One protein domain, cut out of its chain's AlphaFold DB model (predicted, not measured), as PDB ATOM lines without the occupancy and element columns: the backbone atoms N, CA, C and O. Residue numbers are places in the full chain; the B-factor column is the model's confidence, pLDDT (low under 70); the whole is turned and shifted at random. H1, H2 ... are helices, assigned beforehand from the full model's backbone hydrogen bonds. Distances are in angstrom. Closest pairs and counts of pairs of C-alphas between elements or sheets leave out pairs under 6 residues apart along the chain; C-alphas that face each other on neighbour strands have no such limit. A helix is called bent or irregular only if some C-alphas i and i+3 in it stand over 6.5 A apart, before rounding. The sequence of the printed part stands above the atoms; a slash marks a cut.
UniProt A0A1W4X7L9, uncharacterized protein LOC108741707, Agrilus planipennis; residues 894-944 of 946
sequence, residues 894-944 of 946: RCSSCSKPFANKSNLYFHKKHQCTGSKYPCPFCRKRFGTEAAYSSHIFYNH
ATOM      1  N   ARG A 894     277.632 248.812 266.407       80.81
ATOM      2  CA  ARG A 894     277.710 248.168 267.732       80.81
ATOM      3  C   ARG A 894     276.338 247.713 268.238       80.81
ATOM      4  O   ARG A 894     275.331 248.381 268.020       80.81
ATOM      5  N   CYS A 895     276.291 246.581 268.940       82.88
ATOM      6  CA  CYS A 895     275.066 246.096 269.578       82.88
ATOM      7  C   CYS A 895     274.838 246.745 270.947       82.88
ATOM      8  O   CYS A 895     275.661 246.579 271.842       82.88
ATOM      9  N   SER A 896     273.694 247.402 271.154       70.19
ATOM     10  CA  SER A 896     273.368 248.078 272.421       70.19
ATOM     11  C   SER A 896     273.242 247.147 273.637       70.19
ATOM     12  O   SER A 896     273.272 247.626 274.762       70.19
ATOM     13  N   SER A 897     273.108 245.830 273.435       65.00
ATOM     14  CA  SER A 897     272.904 244.854 274.520       65.00
ATOM     15  C   SER A 897     274.149 244.034 274.885       65.00
ATOM     16  O   SER A 897     274.111 243.291 275.861       65.00
ATOM     17  N   CYS A 898     275.240 244.115 274.111       74.19
ATOM     18  CA  CYS A 898     276.512 243.454 274.458       74.19
ATOM     19  C   CYS A 898     277.776 244.143 273.899       74.19
ATOM     20  O   CYS A 898     278.854 243.551 273.890       74.19
ATOM     21  N   SER A 899     277.645 245.367 273.382       70.56
ATOM     22  CA  SER A 899     278.704 246.258 272.872       70.56
ATOM     23  C   SER A 899     279.586 245.737 271.724       70.56
ATOM     24  O   SER A 899     280.446 246.477 271.236       70.56
ATOM     25  N   LYS A 900     279.359 244.511 271.231       76.50
ATOM     26  CA  LYS A 900     280.106 243.918 270.110       76.50
ATOM     27  C   LYS A 900     279.932 244.732 268.814       76.50
ATOM     28  O   LYS A 900     278.788 245.052 268.474       76.50
ATOM     29  N   PRO A 901     281.024 245.061 268.095       78.62
ATOM     30  CA  PRO A 901     280.976 245.733 266.799       78.62
ATOM     31  C   PRO A 901     280.737 244.748 265.645       78.62
ATOM     32  O   PRO A 901     281.218 243.616 265.665       78.62
ATOM     33  N   PHE A 902     280.038 245.210 264.608       86.62
ATOM     34  CA  PHE A 902     279.795 244.487 263.359       86.62
ATOM     35  C   PHE A 902     280.051 245.414 262.165       86.62
ATOM     36  O   PHE A 902     279.638 246.571 262.179       86.62
ATOM     37  N   ALA A 903     280.679 244.910 261.101       83.62
ATOM     38  CA  ALA A 903     281.047 245.720 259.931       83.62
ATOM     39  C   ALA A 903     279.846 246.283 259.137       83.62
ATOM     40  O   ALA A 903     280.010 247.146 258.281       83.62
ATOM     41  N   ASN A 904     278.628 245.781 259.367       82.44
ATOM     42  CA  ASN A 904     277.445 246.135 258.585       82.44
ATOM     43  C   ASN A 904     276.126 245.854 259.333       82.44
ATOM     44  O   ASN A 904     275.998 244.894 260.098       82.44
ATOM     45  N   LYS A 905     275.119 246.705 259.076       82.62
ATOM     46  CA  LYS A 905     273.828 246.755 259.793       82.62
ATOM     47  C   LYS A 905     273.064 245.423 259.775       82.62
ATOM     48  O   LYS A 905     272.437 245.072 260.771       82.62
ATOM     49  N   SER A 906     273.165 244.655 258.690       80.25
ATOM     50  CA  SER A 906     272.544 243.328 258.555       80.25
ATOM     51  C   SER A 906     273.105 242.312 259.554       80.25
ATOM     52  O   SER A 906     272.342 241.573 260.170       80.25
ATOM     53  N   ASN A 907     274.423 242.316 259.780       78.19
ATOM     54  CA  ASN A 907     275.064 241.430 260.753       78.19
ATOM     55  C   ASN A 907     274.727 241.836 262.194       78.19
ATOM     56  O   ASN A 907     274.430 240.965 263.012       78.19
ATOM     57  N   LEU A 908     274.639 243.142 262.481       83.00
ATOM     58  CA  LEU A 908     274.068 243.623 263.744       83.00
ATOM     59  C   LEU A 908     272.605 243.164 263.915       83.00
ATOM     60  O   LEU A 908     272.236 242.732 265.003       83.00
ATOM     61  N   TYR A 909     271.772 243.215 262.871       79.69
ATOM     62  CA  TYR A 909     270.376 242.767 262.944       79.69
ATOM     63  C   TYR A 909     270.258 241.262 263.222       79.69
ATOM     64  O   TYR A 909     269.538 240.883 264.147       79.69
ATOM     65  N   PHE A 910     271.004 240.404 262.515       75.88
ATOM     66  CA  PHE A 910     271.035 238.963 262.804       75.88
ATOM     67  C   PHE A 910     271.529 238.675 264.229       75.88
ATOM     68  O   PHE A 910     270.905 237.894 264.948       75.88
ATOM     69  N   HIS A 911     272.595 239.340 264.678       79.19
ATOM     70  CA  HIS A 911     273.093 239.201 266.046       79.19
ATOM     71  C   HIS A 911     272.079 239.697 267.097       79.19
ATOM     72  O   HIS A 911     271.842 239.012 268.094       79.19
ATOM     73  N   LYS A 912     271.416 240.841 266.873       72.94
ATOM     74  CA  LYS A 912     270.369 241.342 267.775       72.94
ATOM     75  C   LYS A 912     269.218 240.334 267.852       72.94
ATOM     76  O   LYS A 912     268.888 239.896 268.949       72.94
ATOM     77  N   LYS A 913     268.703 239.878 266.706       70.25
ATOM     78  CA  LYS A 913     267.573 238.940 266.578       70.25
ATOM     79  C   LYS A 913     267.836 237.530 267.130       70.25
ATOM     80  O   LYS A 913     266.909 236.893 267.622       70.25
ATOM     81  N   HIS A 914     269.070 237.025 267.042       60.78
ATOM     82  CA  HIS A 914     269.379 235.621 267.364       60.78
ATOM     83  C   HIS A 914     270.372 235.408 268.516       60.78
ATOM     84  O   HIS A 914     270.555 234.262 268.916       60.78
ATOM     85  N   GLN A 915     270.989 236.459 269.072       59.75
ATOM     86  CA  GLN A 915     271.899 236.340 270.223       59.75
ATOM     87  C   GLN A 915     271.561 237.277 271.390       59.75
ATOM     88  O   GLN A 915     271.661 236.839 272.534       59.75
ATOM     89  N   CYS A 916     271.120 238.518 271.146       62.50
ATOM     90  CA  CYS A 916     270.756 239.439 272.237       62.50
ATOM     91  C   CYS A 916     269.271 239.364 272.628       62.50
ATOM     92  O   CYS A 916     268.951 239.052 273.774       62.50
ATOM     93  N   THR A 917     268.360 239.599 271.683       52.22
ATOM     94  CA  THR A 917     266.910 239.710 271.903       52.22
ATOM     95  C   THR A 917     266.164 238.693 271.034       52.22
ATOM     96  O   THR A 917     265.948 238.946 269.850       52.22
ATOM     97  N   GLY A 918     265.780 237.545 271.608       56.91
ATOM     98  CA  GLY A 918     264.965 236.519 270.925       56.91
ATOM     99  C   GLY A 918     265.546 235.097 270.872       56.91
ATOM    100  O   GLY A 918     264.854 234.176 270.450       56.91
ATOM    101  N   SER A 919     266.783 234.876 271.332       56.38
ATOM    102  CA  SER A 919     267.324 233.519 271.526       56.38
ATOM    103  C   SER A 919     266.559 232.780 272.627       56.38
ATOM    104  O   SER A 919     266.687 233.148 273.795       56.38
ATOM    105  N   LYS A 920     265.859 231.695 272.278       65.81
ATOM    106  CA  LYS A 920     265.221 230.790 273.250       65.81
ATOM    107  C   LYS A 920     266.207 229.843 273.950       65.81
ATOM    108  O   LYS A 920     265.901 229.381 275.040       65.81
ATOM    109  N   TYR A 921     267.383 229.592 273.362       74.62
ATOM    110  CA  TYR A 921     268.294 228.525 273.799       74.62
ATOM    111  C   TYR A 921     269.688 229.074 274.184       74.62
ATOM    112  O   TYR A 921     270.566 229.209 273.323       74.62
ATOM    113  N   PRO A 922     269.912 229.461 275.453       80.25
ATOM    114  CA  PRO A 922     271.230 229.829 275.971       80.25
ATOM    115  C   PRO A 922     272.018 228.588 276.421       80.25
ATOM    116  O   PRO A 922     271.558 227.849 277.284       80.25
ATOM    117  N   CYS A 923     273.227 228.379 275.898       83.50
ATOM    118  CA  CYS A 923     274.148 227.366 276.421       83.50
ATOM    119  C   CYS A 923     274.568 227.723 277.861       83.50
ATOM    120  O   CYS A 923     275.097 228.825 278.056       83.50
ATOM    121  N   PRO A 924     274.382 226.831 278.854       73.88
ATOM    122  CA  PRO A 924     274.773 227.111 280.234       73.88
ATOM    123  C   PRO A 924     276.300 227.198 280.384       73.88
ATOM    124  O   PRO A 924     276.799 228.107 281.044       73.88
ATOM    125  N   PHE A 925     277.041 226.320 279.698       75.88
ATOM    126  CA  PHE A 925     278.485 226.145 279.864       75.88
ATOM    127  C   PHE A 925     279.319 227.326 279.341       75.88
ATOM    128  O   PHE A 925     280.167 227.848 280.056       75.88
ATOM    129  N   CYS A 926     279.068 227.800 278.112       78.50
ATOM    130  CA  CYS A 926     279.837 228.905 277.509       78.50
ATOM    131  C   CYS A 926     279.022 230.177 277.213       78.50
ATOM    132  O   CYS A 926     279.494 231.068 276.501       78.50
ATOM    133  N   ARG A 927     277.789 230.279 277.732       66.56
ATOM    134  CA  ARG A 927     276.887 231.450 277.626       66.56
ATOM    135  C   ARG A 927     276.524 231.888 276.191       66.56
ATOM    136  O   ARG A 927     275.857 232.909 276.010       66.56
ATOM    137  N   LYS A 928     276.908 231.123 275.157       72.62
ATOM    138  CA  LYS A 928     276.510 231.347 273.754       72.62
ATOM    139  C   LYS A 928     274.995 231.170 273.602       72.62
ATOM    140  O   LYS A 928     274.411 230.247 274.162       72.62
ATOM    141  N   ARG A 929     274.357 232.054 272.836       78.12
ATOM    142  CA  ARG A 929     272.900 232.093 272.624       78.12
ATOM    143  C   ARG A 929     272.539 231.688 271.196       78.12
ATOM    144  O   ARG A 929     273.178 232.152 270.252       78.12
ATOM    145  N   PHE A 930     271.530 230.828 271.059       82.44
ATOM    146  CA  PHE A 930     271.114 230.214 269.801       82.44
ATOM    147  C   PHE A 930     269.635 230.489 269.509       82.44
ATOM    148  O   PHE A 930     268.752 230.316 270.353       82.44
ATOM    149  N   GLY A 931     269.352 230.887 268.268       75.56
ATOM    150  CA  GLY A 931     267.990 231.156 267.802       75.56
ATOM    151  C   GLY A 931     267.132 229.905 267.564       75.56
ATOM    152  O   GLY A 931     265.927 230.044 267.378       75.56
ATOM    153  N   THR A 932     267.727 228.708 267.544       79.75
ATOM    154  CA  THR A 932     267.058 227.439 267.220       79.75
ATOM    155  C   THR A 932     267.620 226.278 268.038       79.75
ATOM    156  O   THR A 932     268.823 226.210 268.295       79.75
ATOM    157  N   GLU A 933     266.749 225.330 268.386       83.31
ATOM    158  CA  GLU A 933     267.078 224.168 269.219       83.31
ATOM    159  C   GLU A 933     268.185 223.306 268.614       83.31
ATOM    160  O   GLU A 933     269.184 223.038 269.264       83.31
ATOM    161  N   ALA A 934     268.078 222.960 267.328       85.06
ATOM    162  CA  ALA A 934     269.071 222.123 266.654       85.06
ATOM    163  C   ALA A 934     270.492 222.720 266.697       85.06
ATOM    164  O   ALA A 934     271.463 221.979 266.822       85.06
ATOM    165  N   ALA A 935     270.627 224.052 266.634       79.25
ATOM    166  CA  ALA A 935     271.925 224.717 266.742       79.25
ATOM    167  C   ALA A 935     272.470 224.705 268.181       79.25
ATOM    168  O   ALA A 935     273.678 224.590 268.362       79.25
ATOM    169  N   TYR A 936     271.593 224.776 269.185       90.06
ATOM    170  CA  TYR A 936     271.933 224.614 270.601       90.06
ATOM    171  C   TYR A 936     272.343 223.170 270.928       90.06
ATOM    172  O   TYR A 936     273.421 222.956 271.476       90.06
ATOM    173  N   SER A 937     271.548 222.178 270.520       85.06
ATOM    174  CA  SER A 937     271.807 220.763 270.805       85.06
ATOM    175  C   SER A 937     273.068 220.262 270.101       85.06
ATOM    176  O   SER A 937     273.890 219.611 270.734       85.06
ATOM    177  N   SER A 938     273.292 220.623 268.829       86.81
ATOM    178  CA  SER A 938     274.572 220.341 268.161       86.81
ATOM    179  C   SER A 938     275.739 221.119 268.772       86.81
ATOM    180  O   SER A 938     276.857 220.614 268.788       86.81
ATOM    181  N   HIS A 939     275.519 222.332 269.285       85.94
ATOM    182  CA  HIS A 939     276.581 223.055 269.977       85.94
ATOM    183  C   HIS A 939     276.992 222.353 271.276       85.94
ATOM    184  O   HIS A 939     278.188 222.147 271.454       85.94
ATOM    185  N   ILE A 940     276.052 221.949 272.136       86.50
ATOM    186  CA  ILE A 940     276.377 221.171 273.340       86.50
ATOM    187  C   ILE A 940     277.069 219.869 272.926       86.50
ATOM    188  O   ILE A 940     278.247 219.705 273.216       86.50
ATOM    189  N   PHE A 941     276.428 219.039 272.102       85.50
ATOM    190  CA  PHE A 941     276.950 217.725 271.699       85.50
ATOM    191  C   PHE A 941     278.373 217.740 271.093       85.50
ATOM    192  O   PHE A 941     279.107 216.773 271.252       85.50
ATOM    193  N   TYR A 942     278.786 218.820 270.412       80.31
ATOM    194  CA  TYR A 942     280.124 218.934 269.801       80.31
ATOM    195  C   TYR A 942     281.107 219.890 270.508       80.31
ATOM    196  O   TYR A 942     282.241 220.010 270.054       80.31
ATOM    197  N   ASN A 943     280.705 220.627 271.552       75.50
ATOM    198  CA  ASN A 943     281.588 221.585 272.259       75.50
ATOM    199  C   ASN A 943     281.580 221.405 273.789       75.50
ATOM    200  O   ASN A 943     282.429 221.980 274.463       75.50
ATOM    201  N   HIS A 944     280.613 220.653 274.312       81.31
ATOM    202  CA  HIS A 944     280.416 220.299 275.716       81.31
ATOM    203  C   HIS A 944     280.005 218.809 275.772       81.31
ATOM    204  O   HIS A 944     278.825 218.513 275.957       81.31
TER     205      HIS A 944
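Overview. This is residues 894 to 944 of the 946 residues of the protein "uncharacterized protein LOC108741707" of Agrilus planipennis (UniProt A0A1W4X7L9). Two separate helices, H1 and H2, stand toward opposite ends of an elongated model, and a long loop between them folds back on itself beside H2, where residues 921 to 922 pair with residues 929 to 930. At the other end, a loop of residues 894 to 904 lies beside H1 and leads into it. The printed part has 51 residues with two named helices, H1 then H2, and no named strand; the class is all helix, though under half of the residues, 23 of 51, are in named elements. It is only just compact, close to loose, with a radius of gyration of the C-alphas of 11.6 A, and it spans 31 by 16 by 16 A.

Along the chain. The longest helix by residues, H1, holds residues 905 to 916 and measures 14.8 A from C-alpha 905 at (273.828, 246.755, 259.793) to C-alpha 916 at (270.756, 239.439, 272.237). H1 is irregular, but only just: C-alphas 913 and 916 are 6.51 A apart. H2 holds residues 933 to 943 and measures 15.0 A, ending with C-alpha 943 at (281.588, 221.585, 272.259).

Arrangement. H1 and H2 are apart, with no C-alpha of the one within 8 A of the other. A long link of 16 residues, 917 to 932, joins them, and within it the short pairing of residues 921 to 922 with residues 929 to 930 is antiparallel. In H1 and H2 every O i to N i+4 pair is within hydrogen-bond range.

Size, cuts and confidence. The two C-alphas farthest apart are those of Lys 905 and His 944, at 31.6 A. The printed part has no cut. The mean pLDDT of the printed part is 76.4, and residue 897, residues 914 to 920 and residue 927 are under 70.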